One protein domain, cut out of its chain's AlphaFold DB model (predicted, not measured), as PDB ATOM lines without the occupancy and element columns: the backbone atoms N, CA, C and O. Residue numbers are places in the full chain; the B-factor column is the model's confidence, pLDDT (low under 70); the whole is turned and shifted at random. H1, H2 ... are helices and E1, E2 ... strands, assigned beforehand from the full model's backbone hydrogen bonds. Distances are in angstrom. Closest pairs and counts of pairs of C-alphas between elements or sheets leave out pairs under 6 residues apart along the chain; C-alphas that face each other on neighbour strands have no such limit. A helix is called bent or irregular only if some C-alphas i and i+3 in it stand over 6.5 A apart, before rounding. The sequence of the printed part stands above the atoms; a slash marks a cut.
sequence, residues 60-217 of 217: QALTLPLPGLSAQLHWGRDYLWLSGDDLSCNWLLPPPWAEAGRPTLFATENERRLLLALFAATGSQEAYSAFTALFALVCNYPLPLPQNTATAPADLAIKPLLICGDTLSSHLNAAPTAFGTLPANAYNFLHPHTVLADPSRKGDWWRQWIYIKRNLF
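AT A GLANCE: This is residues 60 to 217 of the 217 residues of an uncharacterized protein of Cardiobacterium valvarum (UniProt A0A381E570). A strongly twisted sheet of six strands runs through the body, with helix H2 over one face toward the E1 end, H3 over the opposite face by E7, and the long H6 along the E8 edge. H1 pairs with H2 as a helical hairpin beyond the sheet, H5 makes a corner with H6, and E5 and E6 form a separate small hairpin. The 158 printed residues hold six named helices and eight named strands, in the order E1 E2 E3 E4 E5 E6 H1 H2 E7 H3 H4 E8 H5 H6, class mixed. The large sheet, order E1 E2 E3 E4 E7 E8, is mixed; the whole is compact, with a radius of gyration of the C-alphas of 14.6 A and spans of 40 by 37 by 32 A.

IN THESE COORDINATES: Find C-alpha 62 at (-111.306, 81.279, 50.796), where E1, residues 62 to 65, begins. The sheet continues with E2, residues 71 to 75, E3, residues 80 to 84 and 13.4 A long, E4, residues 90 to 93, E7, residues 161 to 164, and E8, residues 186 to 189. Look to residues 97 to 99 for E5 and 102 to 104 for E6. H1 covers residues 109 to 122, 20.0 A; H2, residues 125 to 140, 22.1 A; H3, 166 to 174; H4, 176 to 179; H5, 192 to 197. H6, residues 199 to 216, runs 25.8 A to C-alpha 216 at (-131.451, 65.946, 42.041); it is only just irregular, with C-alphas 200 and 203 6.9 A apart.

HOW THE PARTS SIT: Start at E1 to E4, a meander, each strand the antiparallel neighbour of the one before: N 64 and O 73 are 2.8 A apart, N 74 and O 81 2.7 A, N 82 and O 91 2.8 A. E4 and E7 are parallel, with N 162 and O 90 at 2.8 A, and so are E7 and E8, with N 187 and O 161 at 2.8 A. E7, H3 H4, E8 form a strand-helix-strand unit, two parallel neighbour strands with helices between, its crossover right-handed. H2 is on the sheet at a height of 10.3 A, and H3 on the opposite face at 9.5 A. H6 is over E8, C-alphas 189 and 208 being closest at 6.8 A. H1 and H2 touch at Phe 119 and Tyr 128, C-alphas 5.4 A apart, at a shallow tilt of 20 degrees, opposite ways. H5 touches H1, closest C-alphas 192 and 111, 5.3 A, and touches H6 only at the corner, closest C-alphas 195 and 201, 5.5 A. In E5 and E6, N 97 and O 104 are 2.8 A apart. Every O i to N i+4 pair is within hydrogen-bond range in H1, H2, H3 and H5; H6 has 12 of 14, and H4 is too short for one.

THE WHOLE: The C-alphas of Gln 60 and Ser 200 are the two farthest apart, 41.6 A. The printed part has no cut, and its one long link is residues 141 to 160, from H2 to E7. Mean pLDDT of the printed part is 83.5; under 70 are residues 60 to 61, 98 to 103, 107, 141 to 142, 145 to 150 and 155.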
ATOM      1  N   GLN A  60    -109.143  85.864  53.522       47.78
ATOM      2  CA  GLN A  60    -110.576  86.160  53.376       47.78
ATOM      3  C   GLN A  60    -111.302  84.874  52.953       47.78
ATOM      4  O   GLN A  60    -110.629  83.958  52.492       47.78
ATOM      5  N   ALA A  61    -112.625  84.773  53.164       54.91
ATOM      6  CA  ALA A  61    -113.430  83.583  52.839       54.91
ATOM      7  C   ALA A  61    -112.914  82.911  51.560       54.91
ATOM      8  O   ALA A  61    -112.945  83.498  50.476       54.91
ATOM      9  N   LEU A  62    -112.303  81.744  51.738       74.19
ATOM     10  CA  LEU A  62    -111.306  81.279  50.796       74.19
ATOM     11  C   LEU A  62    -112.006  80.485  49.708       74.19
ATOM     12  O   LEU A  62    -112.268  79.294  49.845       74.19
ATOM     13  N   THR A  63    -112.378  81.189  48.651       83.88
ATOM     14  CA  THR A  63    -113.069  80.602  47.513       83.88
ATOM     15  C   THR A  63    -112.042  80.065  46.523       83.88
ATOM     16  O   THR A  63    -111.226  80.818  45.992       83.88
ATOM     17  N   LEU A  64    -112.068  78.756  46.292       85.44
ATOM     18  CA  LEU A  64    -111.107  78.046  45.456       85.44
ATOM     19  C   LEU A  64    -111.807  77.470  44.222       85.44
ATOM     20  O   LEU A  64    -112.720  76.660  44.383       85.44
ATOM     21  N   PRO A  65    -111.401  77.842  42.997       87.88
ATOM     22  CA  PRO A  65    -111.995  77.281  41.792       87.88
ATOM     23  C   PRO A  65    -111.640  75.797  41.660       87.88
ATOM     24  O   PRO A  65    -110.494  75.400  41.875       87.88
ATOM     25  N   LEU A  66    -112.617  74.974  41.281       89.00
ATOM     26  CA  LEU A  66    -112.368  73.580  40.945       89.00
ATOM     27  C   LEU A  66    -111.704  73.474  39.564       89.00
ATOM     28  O   LEU A  66    -112.137  74.122  38.610       89.00
ATOM     29  N   PRO A  67    -110.666  72.637  39.412       85.69
ATOM     30  CA  PRO A  67    -110.006  72.465  38.127       85.69
ATOM     31  C   PRO A  67    -110.960  71.831  37.105       85.69
ATOM     32  O   PRO A  67    -111.496  70.748  37.333       85.69
ATOM     33  N   GLY A  68    -111.133  72.497  35.961       86.25
ATOM     34  CA  GLY A  68    -111.934  71.988  34.842       86.25
ATOM     35  C   GLY A  68    -113.451  72.067  35.032       86.25
ATOM     36  O   GLY A  68    -114.165  71.474  34.230       86.25
ATOM     37  N   LEU A  69    -113.935  72.778  36.058       90.50
ATOM     38  CA  LEU A  69    -115.358  72.997  36.316       90.50
ATOM     39  C   LEU A  69    -115.627  74.467  36.647       90.50
ATOM     40  O   LEU A  69    -114.848  75.114  37.348       90.50
ATOM     41  N   SER A  70    -116.782  74.968  36.224       90.88
ATOM     42  CA  SER A  70    -117.355  76.260  36.617       90.88
ATOM     43  C   SER A  70    -117.965  76.157  38.019       90.88
ATOM     44  O   SER A  70    -119.148  76.412  38.239       90.88
ATOM     45  N   ALA A  71    -117.153  75.708  38.977       91.06
ATOM     46  CA  ALA A  71    -117.532  75.476  40.361       91.06
ATOM     47  C   ALA A  71    -116.419  75.882  41.320       91.06
ATOM     48  O   ALA A  71    -115.245  75.964  40.960       91.06
ATOM     49  N   GLN A  72    -116.809  76.176  42.551       90.50
ATOM     50  CA  GLN A  72    -115.966  76.794  43.555       90.50
ATOM     51  C   GLN A  72    -116.201  76.135  44.911       90.50
ATOM     52  O   GLN A  72    -117.332  75.858  45.314       90.50
ATOM     53  N   LEU A  73    -115.105  75.892  45.618       89.50
ATOM     54  CA  LEU A  73    -115.085  75.459  47.004       89.50
ATOM     55  C   LEU A  73    -114.950  76.694  47.892       89.50
ATOM     56  O   LEU A  73    -113.906  77.342  47.888       89.50
ATOM     57  N   HIS A  74    -115.968  77.005  48.685       87.62
ATOM     58  CA  HIS A  74    -115.867  78.006  49.740       87.62
ATOM     59  C   HIS A  74    -115.343  77.334  51.003       87.62
ATOM     60  O   HIS A  74    -116.027  76.547  51.666       87.62
ATOM     61  N   TRP A  75    -114.090  77.635  51.304       82.50
ATOM     62  CA  TRP A  75    -113.333  77.009  52.367       82.50
ATOM     63  C   TRP A  75    -113.538  77.715  53.706       82.50
ATOM     64  O   TRP A  75    -113.445  78.941  53.812       82.50
ATOM     65  N   GLY A  76    -113.798  76.921  54.742       75.62
ATOM     66  CA  GLY A  76    -114.190  77.383  56.061       75.62
ATOM     67  C   GLY A  76    -113.745  76.449  57.176       75.62
ATOM     68  O   GLY A  76    -113.352  75.305  56.952       75.62
ATOM     69  N   ARG A  77    -113.793  76.967  58.403       72.69
ATOM     70  CA  ARG A  77    -113.333  76.272  59.611       72.69
ATOM     71  C   ARG A  77    -114.236  75.121  60.038       72.69
ATOM     72  O   ARG A  77    -113.724  74.073  60.419       72.69
ATOM     73  N   ASP A  78    -115.547  75.336  60.002       76.12
ATOM     74  CA  ASP A  78    -116.522  74.416  60.604       76.12
ATOM     75  C   ASP A  78    -117.286  73.587  59.564       76.12
ATOM     76  O   ASP A  78    -117.849  72.548  59.897       76.12
ATOM     77  N   TYR A  79    -117.290  74.032  58.311       82.25
ATOM     78  CA  TYR A  79    -117.897  73.366  57.164       82.25
ATOM     79  C   TYR A  79    -117.370  73.991  55.872       82.25
ATOM     80  O   TYR A  79    -116.735  75.053  55.892       82.25
ATOM     81  N   LEU A  80    -117.665  73.340  54.751       88.00
ATOM     82  CA  LEU A  80    -117.253  73.768  53.420       88.00
ATOM     83  C   LEU A  80    -118.458  73.789  52.490       88.00
ATOM     84  O   LEU A  80    -119.288  72.879  52.543       88.00
ATOM     85  N   TRP A  81    -118.512  74.779  51.606       89.94
ATOM     86  CA  TRP A  81    -119.496  74.806  50.530       89.94
ATOM     87  C   TRP A  81    -118.851  74.456  49.212       89.94
ATOM     88  O   TRP A  81    -117.772  74.947  48.901       89.94
ATOM     89  N   LEU A  82    -119.542  73.669  48.408       91.62
ATOM     90  CA  LEU A  82    -119.208  73.479  47.013       91.62
ATOM     91  C   LEU A  82    -120.421  73.889  46.172       91.62
ATOM     92  O   LEU A  82    -121.503  73.317  46.303       91.62
ATOM     93  N   SER A  83    -120.236  74.906  45.340       91.94
ATOM     94  CA  SER A  83    -121.287  75.526  44.531       91.94
ATOM     95  C   SER A  83    -120.728  76.004  43.199       91.94
ATOM     96  O   SER A  83    -119.531  76.248  43.070       91.94
ATOM     97  N   GLY A  84    -121.580  76.140  42.193       89.69
ATOM     98  CA  GLY A  84    -121.152  76.532  40.855       89.69
ATOM     99  C   GLY A  84    -122.218  76.280  39.814       89.69
ATOM    100  O   GLY A  84    -123.191  75.579  40.093       89.69
ATOM    101  N   ASP A  85    -122.025  76.820  38.620       89.06
ATOM    102  CA  ASP A  85    -122.958  76.676  37.502       89.06
ATOM    103  C   ASP A  85    -123.017  75.236  36.995       89.06
ATOM    104  O   ASP A  85    -124.113  74.729  36.763       89.06
ATOM    105  N   ASP A  86    -121.870  74.552  36.971       90.06
ATOM    106  CA  ASP A  86    -121.748  73.151  36.543       90.06
ATOM    107  C   ASP A  86    -122.324  72.144  37.557       90.06
ATOM    108  O   ASP A  86    -122.293  70.939  37.311       90.06
ATOM    109  N   LEU A  87    -122.824  72.617  38.705       91.00
ATOM    110  CA  LEU A  87    -123.425  71.771  39.732       91.00
ATOM    111  C   LEU A  87    -124.948  71.919  39.755       91.00
ATOM    112  O   LEU A  87    -125.467  73.028  39.884       91.00
ATOM    113  N   SER A  88    -125.681  70.810  39.714       90.62
ATOM    114  CA  SER A  88    -127.145  70.780  39.841       90.62
ATOM    115  C   SER A  88    -127.604  71.065  41.274       90.62
ATOM    116  O   SER A  88    -128.720  71.532  41.498       90.62
ATOM    117  N   CYS A  89    -126.737  70.822  42.260       91.00
ATOM    118  CA  CYS A  89    -126.991  71.091  43.671       91.00
ATOM    119  C   CYS A  89    -125.766  71.698  44.364       91.00
ATOM    120  O   CYS A  89    -124.620  71.439  43.993       91.00
ATOM    121  N   ASN A  90    -126.017  72.495  45.401       92.69
ATOM    122  CA  ASN A  90    -124.977  72.958  46.309       92.69
ATOM    123  C   ASN A  90    -124.646  71.838  47.293       92.69
ATOM    124  O   ASN A  90    -125.545  71.169  47.801       92.69
ATOM    125  N   TRP A  91    -123.372  71.664  47.608       93.06
ATOM    126  CA  TRP A  91    -122.915  70.665  48.560       93.06
ATOM    127  C   TRP A  91    -122.399  71.335  49.821       93.06
ATOM    128  O   TRP A  91    -121.599  72.266  49.764       93.06
ATOM    129  N   LEU A  92    -122.822  70.812  50.961       91.44
ATOM    130  CA  LEU A  92    -122.330  71.200  52.268       91.44
ATOM    131  C   LEU A  92    -121.563  70.026  52.866       91.44
ATOM    132  O   LEU A  92    -122.124  68.963  53.149       91.44
ATOM    133  N   LEU A  93    -120.258  70.216  53.007       90.38
ATOM    134  CA  LEU A  93    -119.307  69.180  53.381       90.38
ATOM    135  C   LEU A  93    -118.793  69.413  54.809       90.38
ATOM    136  O   LEU A  93    -118.761  70.559  55.278       90.38
ATOM    137  N   PRO A  94    -118.383  68.336  55.507       84.00
ATOM    138  CA  PRO A  94    -117.784  68.433  56.833       84.00
ATOM    139  C   PRO A  94    -116.526  69.312  56.831       84.00
ATOM    140  O   PRO A  94    -115.910  69.513  55.778       84.00
ATOM    141  N   PRO A  95    -116.118  69.812  58.010       77.75
ATOM    142  CA  PRO A  95    -114.888  70.574  58.129       77.75
ATOM    143  C   PRO A  95    -113.680  69.743  57.682       77.75
ATOM    144  O   PRO A  95    -113.681  68.513  57.827       77.75
ATOM    145  N   PRO A  96    -112.629  70.404  57.177       75.12
ATOM    146  CA  PRO A  96    -111.410  69.722  56.788       75.12
ATOM    147  C   PRO A  96    -110.732  69.095  58.009       75.12
ATOM    148  O   PRO A  96    -110.704  69.671  59.102       75.12
ATOM    149  N   TRP A  97    -110.158  67.914  57.812       70.38
ATOM    150  CA  TRP A  97    -109.308  67.273  58.807       70.38
ATOM    151  C   TRP A  97    -107.923  67.899  58.798       70.38
ATOM    152  O   TRP A  97    -107.499  68.416  57.776       70.38
ATOM    153  N   ALA A  98    -107.193  67.831  59.907       66.19
ATOM    154  CA  ALA A  98    -105.774  68.169  59.920       66.19
ATOM    155  C   ALA A  98    -104.953  66.876  59.972       66.19
ATOM    156  O   ALA A  98    -105.041  66.134  60.948       66.19
ATOM    157  N   GLU A  99    -104.148  66.619  58.945       62.47
ATOM    158  CA  GLU A  99    -103.186  65.518  58.898       62.47
ATOM    159  C   GLU A  99    -101.774  66.110  58.805       62.47
ATOM    160  O   GLU A  99    -101.460  66.836  57.863       62.47
ATOM    161  N   ALA A 100    -100.933  65.871  59.819       61.38
ATOM    162  CA  ALA A 100     -99.590  66.463  59.920       61.38
ATOM    163  C   ALA A 100     -99.566  68.001  59.719       61.38
ATOM    164  O   ALA A 100     -98.688  68.549  59.051       61.38
ATOM    165  N   GLY A 101    -100.578  68.699  60.252       62.19
ATOM    166  CA  GLY A 101    -100.734  70.152  60.118       62.19
ATOM    167  C   GLY A 101    -101.253  70.630  58.756       62.19
ATOM    168  O   GLY A 101    -101.415  71.835  58.563       62.19
ATOM    169  N   ARG A 102    -101.546  69.721  57.816       64.81
ATOM    170  CA  ARG A 102    -102.124  70.039  56.507       64.81
ATOM    171  C   ARG A 102    -103.618  69.729  56.487       64.81
ATOM    172  O   ARG A 102    -104.010  68.644  56.918       64.81
ATOM    173  N   PRO A 103    -104.458  70.646  55.991       67.38
ATOM    174  CA  PRO A 103    -105.868  70.355  55.872       67.38
ATOM    175  C   PRO A 103    -106.149  69.343  54.753       67.38
ATOM    176  O   PRO A 103    -105.687  69.508  53.625       67.38
ATOM    177  N   THR A 104    -106.944  68.320  55.054       71.06
ATOM    178  CA  THR A 104    -107.378  67.277  54.121       71.06
ATOM    179  C   THR A 104    -108.901  67.189  54.078       71.06
ATOM    180  O   THR A 104    -109.596  67.411  55.071       71.06
ATOM    181  N   LEU A 105    -109.441  66.884  52.895       75.00
ATOM    182  CA  LEU A 105    -110.862  66.590  52.724       75.00
ATOM    183  C   LEU A 105    -111.085  65.094  52.764       75.00
ATOM    184  O   LEU A 105    -110.504  64.370  51.949       75.00
ATOM    185  N   PHE A 106    -111.971  64.690  53.678       73.88
ATOM    186  CA  PHE A 106    -112.189  63.309  54.097       73.88
ATOM    187  C   PHE A 106    -110.919  62.708  54.711       73.88
ATOM    188  O   PHE A 106    -109.828  62.774  54.145       73.88
ATOM    189  N   ALA A 107    -111.052  62.147  55.911       66.62
ATOM    190  CA  ALA A 107    -109.910  61.844  56.770       66.62
ATOM    191  C   ALA A 107    -108.989  60.769  56.179       66.62
ATOM    192  O   ALA A 107    -107.825  60.673  56.555       66.62
ATOM    193  N   THR A 108    -109.505  59.934  55.272       76.69
ATOM    194  CA  THR A 108    -108.747  58.822  54.703       76.69
ATOM    195  C   THR A 108    -108.932  58.703  53.197       76.69
ATOM    196  O   THR A 108    -109.986  58.997  52.633       76.69
ATOM    197  N   GLU A 109    -107.912  58.162  52.535       81.62
ATOM    198  CA  GLU A 109    -107.984  57.786  51.123       81.62
ATOM    199  C   GLU A 109    -109.108  56.772  50.841       81.62
ATOM    200  O   GLU A 109    -109.731  56.801  49.781       81.62
ATOM    201  N   ASN A 110    -109.423  55.909  51.810       82.25
ATOM    202  CA  ASN A 110    -110.520  54.951  51.695       82.25
ATOM    203  C   ASN A 110    -111.888  55.641  51.633       82.25
ATOM    204  O   ASN A 110    -112.747  55.192  50.879       82.25
ATOM    205  N   GLU A 111    -112.089  56.739  52.370       85.75
ATOM    206  CA  GLU A 111    -113.322  57.536  52.286       85.75
ATOM    207  C   GLU A 111    -113.490  58.134  50.889       85.75
ATOM    208  O   GLU A 111    -114.558  58.003  50.288       85.75
ATOM    209  N   ARG A 112    -112.413  58.713  50.340       86.19
ATOM    210  CA  ARG A 112    -112.400  59.295  48.990       86.19
ATOM    211  C   ARG A 112    -112.706  58.250  47.920       86.19
ATOM    212  O   ARG A 112    -113.598  58.451  47.098       86.19
ATOM    213  N   ARG A 113    -112.017  57.106  47.961       88.44
ATOM    214  CA  ARG A 113    -112.231  55.999  47.015       88.44
ATOM    215  C   ARG A 113    -113.631  55.420  47.107       88.44
ATOM    216  O   ARG A 113    -114.229  55.148  46.073       88.44
ATOM    217  N   LEU A 114    -114.156  55.235  48.319       88.50
ATOM    218  CA  LEU A 114    -115.502  54.705  48.518       88.50
ATOM    219  C   LEU A 114    -116.554  55.630  47.893       88.50
ATOM    220  O   LEU A 114    -117.462  55.157  47.211       88.50
ATOM    221  N   LEU A 115    -116.405  56.941  48.087       90.88
ATOM    222  CA  LEU A 115    -117.310  57.948  47.547       90.88
ATOM    223  C   LEU A 115    -117.253  58.014  46.010       90.88
ATOM    224  O   LEU A 115    -118.292  57.938  45.355       90.88
ATOM    225  N   LEU A 116    -116.051  58.044  45.423       92.00
ATOM    226  CA  LEU A 116    -115.888  57.982  43.964       92.00
ATOM    227  C   LEU A 116    -116.434  56.674  43.377       92.00
ATOM    228  O   LEU A 116    -117.090  56.694  42.337       92.00
ATOM    229  N   ALA A 117    -116.214  55.542  44.052       90.38
ATOM    230  CA  ALA A 117    -116.732  54.248  43.622       90.38
ATOM    231  C   ALA A 117    -118.266  54.216  43.622       90.38
ATOM    232  O   ALA A 117    -118.855  53.662  42.696       90.38
ATOM    233  N   LEU A 118    -118.922  54.831  44.612       91.50
ATOM    234  CA  LEU A 118    -120.378  54.976  44.623       91.50
ATOM    235  C   LEU A 118    -120.863  55.780  43.414       91.50
ATOM    236  O   LEU A 118    -121.776  55.340  42.715       91.50
ATOM    237  N   PHE A 119    -120.265  56.940  43.147       92.06
ATOM    238  CA  PHE A 119    -120.696  57.791  42.036       92.06
ATOM    239  C   PHE A 119    -120.466  57.125  40.681       92.06
ATOM    240  O   PHE A 119    -121.358  57.151  39.836       92.06
ATOM    241  N   ALA A 120    -119.329  56.449  40.508       90.19
ATOM    242  CA  ALA A 120    -119.049  55.668  39.310       90.19
ATOM    243  C   ALA A 120    -120.062  54.524  39.135       90.19
ATOM    244  O   ALA A 120    -120.687  54.401  38.085       90.19
ATOM    245  N   ALA A 121    -120.291  53.727  40.183       90.31
ATOM    246  CA  ALA A 121    -121.189  52.574  40.133       90.31
ATOM    247  C   ALA A 121    -122.665  52.958  39.938       90.31
ATOM    248  O   ALA A 121    -123.460  52.146  39.474       90.31
ATOM    249  N   THR A 122    -123.036  54.189  40.287       89.00
ATOM    250  CA  THR A 122    -124.394  54.709  40.098       89.00
ATOM    251  C   THR A 122    -124.537  55.584  38.865       89.00
ATOM    252  O   THR A 122    -125.648  56.029  38.589       89.00
ATOM    253  N   GLY A 123    -123.472  55.813  38.091       88.06
ATOM    254  CA  GLY A 123    -123.501  56.668  36.903       88.06
ATOM    255  C   GLY A 123    -123.843  58.124  37.226       88.06
ATOM    256  O   GLY A 123    -124.612  58.750  36.499       88.06
ATOM    257  N   SER A 124    -123.356  58.642  38.354       90.88
ATOM    258  CA  SER A 124    -123.528  60.036  38.773       90.88
ATOM    259  C   SER A 124    -122.334  60.870  38.314       90.88
ATOM    260  O   SER A 124    -121.441  61.177  39.105       90.88
ATOM    261  N   GLN A 125    -122.305  61.206  37.022       92.06
ATOM    262  CA  GLN A 125    -121.129  61.807  36.384       92.06
ATOM    263  C   GLN A 125    -120.782  63.197  36.925       92.06
ATOM    264  O   GLN A 125    -119.606  63.498  37.100       92.06
ATOM    265  N   GLU A 126    -121.782  64.023  37.234       92.88
ATOM    266  CA  GLU A 126    -121.557  65.345  37.829       92.88
ATOM    267  C   GLU A 126    -120.862  65.227  39.193       92.88
ATOM    268  O   GLU A 126    -119.777  65.770  39.386       92.88
ATOM    269  N   ALA A 127    -121.434  64.435  40.109       92.19
ATOM    270  CA  ALA A 127    -120.854  64.196  41.429       92.19
ATOM    271  C   ALA A 127    -119.458  63.556  41.331       92.19
ATOM    272  O   ALA A 127    -118.542  63.948  42.052       92.19
ATOM    273  N   TYR A 128    -119.265  62.609  40.408       93.00
ATOM    274  CA  TYR A 128    -117.962  61.996  40.163       93.00
ATOM    275  C   TYR A 128    -116.916  63.033  39.727       93.00
ATOM    276  O   TYR A 128    -115.837  63.099  40.321       93.00
ATOM    277  N   SER A 129    -117.233  63.872  38.738       93.19
ATOM    278  CA  SER A 129    -116.338  64.923  38.238       93.19
ATOM    279  C   SER A 129    -116.047  65.979  39.303       93.19
ATOM    280  O   SER A 129    -114.885  66.317  39.522       93.19
ATOM    281  N   ALA A 130    -117.076  66.441  40.018       93.06
ATOM    282  CA  ALA A 130    -116.954  67.439  41.074       93.06
ATOM    283  C   ALA A 130    -116.027  66.966  42.199       93.06
ATOM    284  O   ALA A 130    -115.095  67.675  42.577       93.06
ATOM    285  N   PHE A 131    -116.218  65.741  42.697       93.06
ATOM    286  CA  PHE A 131    -115.373  65.200  43.760       93.06
ATOM    287  C   PHE A 131    -113.979  64.800  43.275       93.06
ATOM    288  O   PHE A 131    -113.016  64.940  44.024       93.06
ATOM    289  N   THR A 132    -113.828  64.381  42.016       92.81
ATOM    290  CA  THR A 132    -112.500  64.165  41.419       92.81
ATOM    291  C   THR A 132    -111.715  65.476  41.356       92.81
ATOM    292  O   THR A 132    -110.566  65.522  41.796       92.81
ATOM    293  N   ALA A 133    -112.340  66.555  40.879       91.19
ATOM    294  CA  ALA A 133    -111.738  67.884  40.829       91.19
ATOM    295  C   ALA A 133    -111.426  68.421  42.236       91.19
ATOM    296  O   ALA A 133    -110.346  68.968  42.464       91.19
ATOM    297  N   LEU A 134    -112.326  68.202  43.198       90.88
ATOM    298  CA  LEU A 134    -112.131  68.563  44.602       90.88
ATOM    299  C   LEU A 134    -110.921  67.848  45.215       90.88
ATOM    300  O   LEU A 134    -110.087  68.478  45.858       90.88
ATOM    301  N   PHE A 135    -110.791  66.538  45.007       88.06
ATOM    302  CA  PHE A 135    -109.650  65.785  45.530       88.06
ATOM    303  C   PHE A 135    -108.349  66.151  44.816       88.06
ATOM    304  O   PHE A 135    -107.312  66.247  45.468       88.06
ATOM    305  N   ALA A 136    -108.394  66.445  43.515       85.62
ATOM    306  CA  ALA A 136    -107.241  66.973  42.792       85.62
ATOM    307  C   ALA A 136    -106.792  68.338  43.343       85.62
ATOM    308  O   ALA A 136    -105.595  68.553  43.524       85.62
ATOM    309  N   LEU A 137    -107.728  69.238  43.662       84.44
ATOM    310  CA  LEU A 137    -107.439  70.534  44.281       84.44
ATOM    311  C   LEU A 137    -106.690  70.357  45.613       84.44
ATOM    312  O   LEU A 137    -105.631  70.944  45.811       84.44
ATOM    313  N   VAL A 138    -107.216  69.509  46.501       77.31
ATOM    314  CA  VAL A 138    -106.659  69.265  47.845       77.31
ATOM    315  C   VAL A 138    -105.283  68.603  47.790       77.31
ATOM    316  O   VAL A 138    -104.424  68.896  48.616       77.31
ATOM    317  N   CYS A 139    -105.061  67.703  46.831       75.12
ATOM    318  CA  CYS A 139    -103.783  67.010  46.683       75.12
ATOM    319  C   CYS A 139    -102.691  67.897  46.069       75.12
ATOM    320  O   CYS A 139    -101.523  67.756  46.428       75.12
ATOM    321  N   ASN A 140    -103.052  68.787  45.141       71.94
ATOM    322  CA  ASN A 140    -102.079  69.553  44.359       71.94
ATOM    323  C   ASN A 140    -101.718  70.909  44.977       71.94
ATOM    324  O   ASN A 140    -100.652  71.444  44.676       71.94
ATOM    325  N   TYR A 141    -102.570  71.459  45.844       67.75
ATOM    326  CA  TYR A 141    -102.349  72.762  46.461       67.75
ATOM    327  C   TYR A 141    -102.274  72.630  47.984       67.75
ATOM    328  O   TYR A 141    -103.171  72.036  48.582       67.75
ATOM    329  N   PRO A 142    -101.240  73.188  48.647       67.12
ATOM    330  CA  PRO A 142    -101.246  73.308  50.097       67.12
ATOM    331  C   PRO A 142    -102.389  74.243  50.487       67.12
ATOM    332  O   PRO A 142    -102.288  75.465  50.374       67.12
ATOM    333  N   LEU A 143    -103.504  73.647  50.894       71.44
ATOM    334  CA  LEU A 143    -104.676  74.395  51.301       71.44
ATOM    335  C   LEU A 143    -104.339  75.202  52.561       71.44
ATOM    336  O   LEU A 143    -103.714  74.675  53.489       71.44
ATOM    337  N   PRO A 144    -104.716  76.485  52.611       70.56
ATOM    338  CA  PRO A 144    -104.424  77.311  53.762       70.56
ATOM    339  C   PRO A 144    -105.271  76.870  54.954       70.56
ATOM    340  O   PRO A 144    -106.366  76.311  54.822       70.56
ATOM    341  N   LEU A 145    -104.755  77.150  56.147       69.75
ATOM    342  CA  LEU A 145    -105.477  76.881  57.381       69.75
ATOM    343  C   LEU A 145    -106.789  77.681  57.385       69.75
ATOM    344  O   LEU A 145    -106.756  78.898  57.189       69.75
ATOM    345  N   PRO A 146    -107.941  77.035  57.615       66.69
ATOM    346  CA  PRO A 146    -109.204  77.747  57.687       66.69
ATOM    347  C   PRO A 146    -109.239  78.615  58.949       66.69
ATOM    348  O   PRO A 146    -109.166  78.107  60.069       66.69
ATOM    349  N   GLN A 147    -109.354  79.931  58.773       62.62
ATOM    350  CA  GLN A 147    -109.368  80.884  59.890       62.62
ATOM    351  C   GLN A 147    -110.789  81.300  60.291       62.62
ATOM    352  O   GLN A 147    -111.050  81.493  61.475       62.62
ATOM    353  N   ASN A 148    -111.714  81.342  59.327       66.25
ATOM    354  CA  ASN A 148    -113.107  81.744  59.517       66.25
ATOM    355  C   ASN A 148    -114.074  80.706  58.937       66.25
ATOM    356  O   ASN A 148    -113.684  79.826  58.169       66.25
ATOM    357  N   THR A 149    -115.343  80.792  59.320       68.75
ATOM    358  CA  THR A 149    -116.421  79.975  58.754       68.75
ATOM    359  C   THR A 149    -116.648  80.342  57.281       68.75
ATOM    360  O   THR A 149    -116.523  81.509  56.910       68.75
ATOM    361  N   ALA A 150    -116.952  79.353  56.433       68.62
ATOM    362  CA  ALA A 150    -117.200  79.597  55.015       68.62
ATOM    363  C   ALA A 150    -118.455  80.465  54.852       68.62
ATOM    364  O   ALA A 150    -119.523  80.127  55.374       68.62
ATOM    365  N   THR A 151    -118.331  81.560  54.105       72.38
ATOM    366  CA  THR A 151    -119.493  82.349  53.693       72.38
ATOM    367  C   THR A 151    -120.377  81.485  52.802       72.38
ATOM    368  O   THR A 151    -119.876  80.792  51.915       72.38
ATOM    369  N   ALA A 152    -121.684  81.514  53.053       74.19
ATOM    370  CA  ALA A 152    -122.644  80.860  52.179       74.19
ATOM    371  C   ALA A 152    -122.539  81.426  50.747       74.19
ATOM    372  O   ALA A 152    -122.354  82.639  50.594       74.19
ATOM    373  N   PRO A 153    -122.670  80.587  49.705       77.44
ATOM    374  CA  PRO A 153    -122.741  81.060  48.327       77.44
ATOM    375  C   PRO A 153    -123.924  82.021  48.155       77.44
ATOM    376  O   PRO A 153    -124.982  81.808  48.749       77.44
ATOM    377  N   ALA A 154    -123.779  83.051  47.317       70.19
ATOM    378  CA  ALA A 154    -124.867  84.000  47.047       70.19
ATOM    379  C   ALA A 154    -126.115  83.311  46.457       70.19
ATOM    380  O   ALA A 154    -127.244  83.705  46.743       70.19
ATOM    381  N   ASP A 155    -125.903  82.217  45.723       69.00
ATOM    382  CA  ASP A 155    -126.938  81.469  45.006       69.00
ATOM    383  C   ASP A 155    -127.491  80.279  45.804       69.00
ATOM    384  O   ASP A 155    -128.094  79.357  45.245       69.00
ATOM    385  N   LEU A 156    -127.289  80.263  47.127       76.25
ATOM    386  CA  LEU A 156    -127.636  79.112  47.961       76.25
ATOM    387  C   LEU A 156    -129.131  78.759  47.903       76.25
ATOM    388  O   LEU A 156    -129.482  77.582  47.892       76.25
ATOM    389  N   ALA A 157    -130.003  79.765  47.818       78.94
ATOM    390  CA  ALA A 157    -131.451  79.571  47.761       78.94
ATOM    391  C   ALA A 157    -131.958  79.067  46.393       78.94
ATOM    392  O   ALA A 157    -133.109  78.646  46.292       78.94
ATOM    393  N   ILE A 158    -131.123  79.125  45.348       84.50
ATOM    394  CA  ILE A 158    -131.521  78.839  43.961       84.50
ATOM    395  C   ILE A 158    -131.475  77.337  43.676       84.50
ATOM    396  O   ILE A 158    -132.366  76.796  43.022       84.50
ATOM    397  N   LYS A 159    -130.435  76.659  44.169       89.06
ATOM    398  CA  LYS A 159    -130.193  75.237  43.912       89.06
ATOM    399  C   LYS A 159    -130.495  74.400  45.154       89.06
ATOM    400  O   LYS A 159    -130.283  74.872  46.270       89.06
ATOM    401  N   PRO A 160    -130.958  73.150  44.991       91.81
ATOM    402  CA  PRO A 160    -131.121  72.240  46.115       91.81
ATOM    403  C   PRO A 160    -129.796  72.023  46.854       91.81
ATOM    404  O   PRO A 160    -128.713  72.174  46.285       91.81
ATOM    405  N   LEU A 161    -129.894  71.646  48.124       92.44
ATOM    406  CA  LEU A 161    -128.756  71.430  49.009       92.44
ATOM    407  C   LEU A 161    -128.543  69.941  49.277       92.44
ATOM    408  O   LEU A 161    -129.467  69.243  49.685       92.44
ATOM    409  N   LEU A 162    -127.313  69.465  49.125       94.12
ATOM    410  CA  LEU A 162    -126.882  68.144  49.553       94.12
ATOM    411  C   LEU A 162    -125.893  68.262  50.717       94.12
ATOM    412  O   LEU A 162    -124.837  68.875  50.607       94.12
ATOM    413  N   ILE A 163    -126.244  67.670  51.852       92.38
ATOM    414  CA  ILE A 163    -125.491  67.723  53.103       92.38
ATOM    415  C   ILE A 163    -124.764  66.396  53.295       92.38
ATOM    416  O   ILE A 163    -125.399  65.345  53.306       92.38
ATOM    417  N   CYS A 164    -123.447  66.426  53.476       90.94
ATOM    418  CA  CYS A 164    -122.654  65.228  53.737       90.94
ATOM    419  C   CYS A 164    -122.436  65.039  55.246       90.94
ATOM    420  O   CYS A 164    -121.521  65.616  55.836       90.94
ATOM    421  N   GLY A 165    -123.259  64.192  55.865       88.06
ATOM    422  CA  GLY A 165    -123.101  63.733  57.242       88.06
ATOM    423  C   GLY A 165    -124.184  64.206  58.213       88.06
ATOM    424  O   GLY A 165    -124.573  65.373  58.252       88.06
ATOM    425  N   ASP A 166    -124.601  63.282  59.082       84.69
ATOM    426  CA  ASP A 166    -125.691  63.485  60.046       84.69
ATOM    427  C   ASP A 166    -125.391  64.585  61.070       84.69
ATOM    428  O   ASP A 166    -126.273  65.360  61.436       84.69
ATOM    429  N   THR A 167    -124.138  64.686  61.519       84.62
ATOM    430  CA  THR A 167    -123.704  65.727  62.463       84.62
ATOM    431  C   THR A 167    -123.918  67.111  61.871       84.62
ATOM    432  O   THR A 167    -124.481  67.991  62.523       84.62
ATOM    433  N   LEU A 168    -123.540  67.286  60.611       85.56
ATOM    434  CA  LEU A 168    -123.662  68.553  59.920       85.56
ATOM    435  C   LEU A 168    -125.128  68.868  59.599       85.56
ATOM    436  O   LEU A 168    -125.578  69.986  59.844       85.56
ATOM    437  N   SER A 169    -125.901  67.867  59.170       87.12
ATOM    438  CA  SER A 169    -127.351  68.002  58.997       87.12
ATOM    439  C   SER A 169    -128.046  68.423  60.297       87.12
ATOM    440  O   SER A 169    -128.864  69.341  60.291       87.12
ATOM    441  N   SER A 170    -127.673  67.831  61.436       86.31
ATOM    442  CA  SER A 170    -128.227  68.211  62.740       86.31
ATOM    443  C   SER A 170    -127.879  69.648  63.133       86.31
ATOM    444  O   SER A 170    -128.732  70.358  63.661       86.31
ATOM    445  N   HIS A 171    -126.661  70.105  62.823       84.62
ATOM    446  CA  HIS A 171    -126.224  71.471  63.102       84.62
ATOM    447  C   HIS A 171    -126.984  72.492  62.248       84.62
ATOM    448  O   HIS A 171    -127.455  73.501  62.770       84.62
ATOM    449  N   LEU A 172    -127.175  72.193  60.961       84.56
ATOM    450  CA  LEU A 172    -127.973  73.011  60.051       84.56
ATOM    451  C   LEU A 172    -129.432  73.116  60.509       84.56
ATOM    452  O   LEU A 172    -129.991  74.206  60.511       84.56
ATOM    453  N   ASN A 173    -130.026  72.017  60.975       86.31
ATOM    454  CA  ASN A 173    -131.396  72.025  61.494       86.31
ATOM    455  C   ASN A 173    -131.527  72.777  62.831       86.31
ATOM    456  O   ASN A 173    -132.565  73.377  63.098       86.31
ATOM    457  N   ALA A 174    -130.492  72.749  63.675       85.94
ATOM    458  CA  ALA A 174    -130.492  73.441  64.963       85.94
ATOM    459  C   ALA A 174    -130.279  74.958  64.831       85.94
ATOM    460  O   ALA A 174    -130.821  75.722  65.628       85.94
ATOM    461  N   ALA A 175    -129.491  75.397  63.847       83.00
ATOM    462  CA  ALA A 175    -129.141  76.800  63.646       83.00
ATOM    463  C   ALA A 175    -129.130  77.178  62.150       83.00
ATOM    464  O   ALA A 175    -128.077  77.536  61.618       83.00
ATOM    465  N   PRO A 176    -130.282  77.146  61.454       81.00
ATOM    466  CA  PRO A 176    -130.335  77.354  60.003       81.00
ATOM    467  C   PRO A 176    -129.847  78.745  59.584       81.00
ATOM    468  O   PRO A 176    -129.194  78.893  58.558       81.00
ATOM    469  N   THR A 177    -130.081  79.762  60.416       79.75
ATOM    470  CA  THR A 177    -129.647  81.144  60.160       79.75
ATOM    471  C   THR A 177    -128.129  81.311  60.136       79.75
ATOM    472  O   THR A 177    -127.641  82.232  59.486       79.75
ATOM    473  N   ALA A 178    -127.369  80.416  60.779       76.69
ATOM    474  CA  ALA A 178    -125.907  80.428  60.727       76.69
ATOM    475  C   ALA A 178    -125.365  80.072  59.330       76.69
ATOM    476  O   ALA A 178    -124.231  80.411  59.006       76.69
ATOM    477  N   PHE A 179    -126.186  79.422  58.499       76.31
ATOM    478  CA  PHE A 179    -125.843  78.979  57.148       76.31
ATOM    479  C   PHE A 179    -126.412  79.892  56.052       76.31
ATOM    480  O   PHE A 179    -126.244  79.603  54.869       76.31
ATOM    481  N   GLY A 180    -127.060  80.998  56.426       77.75
ATOM    482  CA  GLY A 180    -127.709  81.915  55.492       77.75
ATOM    483  C   GLY A 180    -129.087  81.436  55.028       77.75
ATOM    484  O   GLY A 180    -129.770  80.673  55.711       77.75
ATOM    485  N   THR A 181    -129.524  81.929  53.870       81.19
ATOM    486  CA  THR A 181    -130.833  81.589  53.296       81.19
ATOM    487  C   THR A 181    -130.766  80.226  52.613       81.19
ATOM    488  O   THR A 181    -130.223  80.093  51.518       81.19
ATOM    489  N   LEU A 182    -131.311  79.210  53.279       81.62
ATOM    490  CA  LEU A 182    -131.312  77.830  52.800       81.62
ATOM    491  C   LEU A 182    -132.347  77.603  51.680       81.62
ATOM    492  O   LEU A 182    -133.396  78.254  51.674       81.62
ATOM    493  N   PRO A 183    -132.095  76.661  50.754       83.25
ATOM    494  CA  PRO A 183    -133.057  76.292  49.724       83.25
ATOM    495  C   PRO A 183    -134.210  75.462  50.297       83.25
ATOM    496  O   PRO A 183    -134.094  74.835  51.351       83.25
ATOM    497  N   ALA A 184    -135.315  75.400  49.551       80.00
ATOM    498  CA  ALA A 184    -136.503  74.636  49.942       80.00
ATOM    499  C   ALA A 184    -136.248  73.119  50.030       80.00
ATOM    500  O   ALA A 184    -136.876  72.430  50.829       80.00
ATOM    501  N   ASN A 185    -135.318  72.608  49.219       87.50
ATOM    502  CA  ASN A 185    -135.005  71.187  49.139       87.50
ATOM    503  C   ASN A 185    -133.588  70.934  49.654       87.50
ATOM    504  O   ASN A 185    -132.616  71.331  49.011       87.50
ATOM    505  N   ALA A 186    -133.482  70.236  50.785       90.06
ATOM    506  CA  ALA A 186    -132.219  69.790  51.355       90.06
ATOM    507  C   ALA A 186    -132.231  68.269  51.570       90.06
ATOM    508  O   ALA A 186    -133.174  67.711  52.132       90.06
ATOM    509  N   TYR A 187    -131.167  67.602  51.140       92.69
ATOM    510  CA  TYR A 187    -130.990  66.160  51.230       92.69
ATOM    511  C   TYR A 187    -129.758  65.852  52.068       92.69
ATOM    512  O   TYR A 187    -128.665  66.313  51.763       92.69
ATOM    513  N   ASN A 188    -129.919  65.045  53.111       92.56
ATOM    514  CA  ASN A 188    -128.785  64.520  53.860       92.56
ATOM    515  C   ASN A 188    -128.288  63.224  53.213       92.56
ATOM    516  O   ASN A 188    -129.092  62.373  52.830       92.56
ATOM    517  N   PHE A 189    -126.973  63.069  53.144       92.19
ATOM    518  CA  PHE A 189    -126.252  61.915  52.637       92.19
ATOM    519  C   PHE A 189    -125.255  61.447  53.696       92.19
ATOM    520  O   PHE A 189    -124.506  62.257  54.246       92.19
ATOM    521  N   LEU A 190    -125.232  60.148  54.006       89.38
ATOM    522  CA  LEU A 190    -124.334  59.649  55.046       89.38
ATOM    523  C   LEU A 190    -122.868  59.853  54.665       89.38
ATOM    524  O   LEU A 190    -122.432  59.562  53.549       89.38
ATOM    525  N   HIS A 191    -122.097  60.296  55.655       88.31
ATOM    526  CA  HIS A 191    -120.665  60.486  55.508       88.31
ATOM    527  C   HIS A 191    -119.970  59.129  55.280       88.31
ATOM    528  O   HIS A 191    -120.241  58.192  56.040       88.31
ATOM    529  N   PRO A 192    -119.030  59.001  54.323       85.44
ATOM    530  CA  PRO A 192    -118.378  57.728  53.989       85.44
ATOM    531  C   PRO A 192    -117.686  57.062  55.187       85.44
ATOM    532  O   PRO A 192    -117.716  55.840  55.308       85.44
ATOM    533  N   HIS A 193    -117.156  57.852  56.129       84.50
ATOM    534  CA  HIS A 193    -116.624  57.352  57.405       84.50
ATOM    535  C   HIS A 193    -117.598  56.420  58.144       84.50
ATOM    536  O   HIS A 193    -117.190  55.399  58.682       84.50
ATOM    537  N   THR A 194    -118.896  56.742  58.147       84.00
ATOM    538  CA  THR A 194    -119.901  55.938  58.860       84.00
ATOM    539  C   THR A 194    -120.078  54.551  58.250       84.00
ATOM    540  O   THR A 194    -120.338  53.597  58.974       84.00
ATOM    541  N   VAL A 195    -119.893  54.432  56.934       82.00
ATOM    542  CA  VAL A 195    -119.978  53.166  56.195       82.00
ATOM    543  C   VAL A 195    -118.691  52.362  56.347       82.00
ATOM    544  O   VAL A 195    -118.733  51.137  56.405       82.00
ATOM    545  N   LEU A 196    -117.541  53.034  56.431       81.56
ATOM    546  CA  LEU A 196    -116.267  52.372  56.715       81.56
ATOM    547  C   LEU A 196    -116.195  51.854  58.154       81.56
ATOM    548  O   LEU A 196    -115.645  50.780  58.379       81.56
ATOM    549  N   ALA A 197    -116.750  52.598  59.114       85.31
ATOM    550  CA  ALA A 197    -116.830  52.185  60.511       85.31
ATOM    551  C   ALA A 197    -117.847  51.051  60.727       85.31
ATOM    552  O   ALA A 197    -117.621  50.178  61.562       85.31
ATOM    553  N   ASP A 198    -118.947  51.050  59.967       87.06
ATOM    554  CA  ASP A 198    -119.983  50.019  60.015       87.06
ATOM    555  C   ASP A 198    -120.425  49.600  58.596       87.06
ATOM    556  O   ASP A 198    -121.318  50.217  57.998       87.06
ATOM    557  N   PRO A 199    -119.841  48.513  58.052       86.75
ATOM    558  CA  PRO A 199    -120.161  48.017  56.715       86.75
ATOM    559  C   PRO A 199    -121.623  47.598  56.518       86.75
ATOM    560  O   PRO A 199    -122.082  47.537  55.374       86.75
ATOM    561  N   SER A 200    -122.375  47.325  57.594       89.50
ATOM    562  CA  SER A 200    -123.795  46.962  57.494       89.50
ATOM    563  C   SER A 200    -124.640  48.101  56.905       89.50
ATOM    564  O   SER A 200    -125.614  47.855  56.192       89.50
ATOM    565  N   ARG A 201    -124.191  49.353  57.078       85.31
ATOM    566  CA  ARG A 201    -124.851  50.564  56.566       85.31
ATOM    567  C   ARG A 201    -124.701  50.761  55.060       85.31
ATOM    568  O   ARG A 201    -125.346  51.645  54.500       85.31
ATOM    569  N   LYS A 202    -123.885  49.952  54.370       87.31
ATOM    570  CA  LYS A 202    -123.629  50.091  52.924       87.31
ATOM    571  C   LYS A 202    -124.911  50.025  52.089       87.31
ATOM    572  O   LYS A 202    -125.045  50.772  51.121       87.31
ATOM    573  N   GLY A 203    -125.846  49.145  52.453       86.75
ATOM    574  CA  GLY A 203    -127.124  49.009  51.748       86.75
ATOM    575  C   GLY A 203    -127.981  50.270  51.851       86.75
ATOM    576  O   GLY A 203    -128.504  50.750  50.844       86.75
ATOM    577  N   ASP A 204    -128.072  50.844  53.048       90.00
ATOM    578  CA  ASP A 204    -128.840  52.066  53.287       90.00
ATOM    579  C   ASP A 204    -128.172  53.281  52.653       90.00
ATOM    580  O   ASP A 204    -128.849  54.090  52.025       90.00
ATOM    581  N   TRP A 205    -126.843  53.354  52.711       90.06
ATOM    582  CA  TRP A 205    -126.059  54.385  52.037       90.06
ATOM    583  C   TRP A 205    -126.289  54.399  50.524       90.06
ATOM    584  O   TRP A 205    -126.552  55.448  49.935       90.06
ATOM    585  N   TRP A 206    -126.268  53.220  49.896       91.44
ATOM    586  CA  TRP A 206    -126.562  53.077  48.473       91.44
ATOM    587  C   TRP A 206    -127.992  53.517  48.143       91.44
ATOM    588  O   TRP A 206    -128.199  54.314  47.229       91.44
ATOM    589  N   ARG A 207    -128.992  53.031  48.889       92.50
ATOM    590  CA  ARG A 207    -130.404  53.396  48.669       92.50
ATOM    591  C   ARG A 207    -130.641  54.890  48.842       92.50
ATOM    592  O   ARG A 207    -131.348  55.483  48.033       92.50
ATOM    593  N   GLN A 208    -130.040  55.488  49.868       93.31
ATOM    594  CA  GLN A 208    -130.101  56.920  50.117       93.31
ATOM    595  C   GLN A 208    -129.532  57.691  48.927       93.31
ATOM    596  O   GLN A 208    -130.199  58.590  48.425       93.31
ATOM    597  N   TRP A 209    -128.361  57.305  48.411       93.12
ATOM    598  CA  TRP A 209    -127.798  57.947  47.224       93.12
ATOM    599  C   TRP A 209    -128.686  57.798  45.989       93.12
ATOM    600  O   TRP A 209    -128.930  58.781  45.305       93.12
ATOM    601  N   ILE A 210    -129.215  56.604  45.710       92.81
ATOM    602  CA  ILE A 210    -130.123  56.391  44.571       92.81
ATOM    603  C   ILE A 210    -131.380  57.258  44.692       92.81
ATOM    604  O   ILE A 210    -131.836  57.823  43.696       92.81
ATOM    605  N   TYR A 211    -131.926  57.394  45.903       93.50
ATOM    606  CA  TYR A 211    -133.049  58.286  46.162       93.50
ATOM    607  C   TYR A 211    -132.680  59.746  45.887       93.50
ATOM    608  O   TYR A 211    -133.404  60.422  45.163       93.50
ATOM    609  N   ILE A 212    -131.557  60.223  46.424       92.50
ATOM    610  CA  ILE A 212    -131.074  61.592  46.199       92.50
ATOM    611  C   ILE A 212    -130.861  61.832  44.710       92.50
ATOM    612  O   ILE A 212    -131.390  62.799  44.172       92.50
ATOM    613  N   LYS A 213    -130.167  60.906  44.038       90.75
ATOM    614  CA  LYS A 213    -129.882  60.974  42.610       90.75
ATOM    615  C   LYS A 213    -131.157  61.203  41.821       90.75
ATOM    616  O   LYS A 213    -131.258  62.209  41.149       90.75
ATOM    617  N   ARG A 214    -132.163  60.346  42.000       91.62
ATOM    618  CA  ARG A 214    -133.441  60.442  41.279       91.62
ATOM    619  C   ARG A 214    -134.154  61.792  41.439       91.62
ATOM    620  O   ARG A 214    -134.974  62.129  40.594       91.62
ATOM    621  N   ASN A 215    -133.918  62.515  42.533       89.38
ATOM    622  CA  ASN A 215    -134.578  63.792  42.804       89.38
ATOM    623  C   ASN A 215    -133.715  65.019  42.460       89.38
ATOM    624  O   ASN A 215    -134.252  66.124  42.447       89.38
ATOM    625  N   LEU A 216    -132.407  64.848  42.233       86.38
ATOM    626  CA  LEU A 216    -131.451  65.946  42.041       86.38
ATOM    627  C   LEU A 216    -130.702  65.921  40.702       86.38
ATOM    628  O   LEU A 216    -130.281  66.987  40.261       86.38
ATOM    629  N   PHE A 217    -130.517  64.746  40.093       82.00
ATOM    630  CA  PHE A 217    -129.737  64.510  38.869       82.00
ATOM    631  C   PHE A 217    -130.543  63.680  37.864       82.00
ATOM    632  O   PHE A 217    -130.474  63.993  36.659       82.00
TER     633      PHE A 217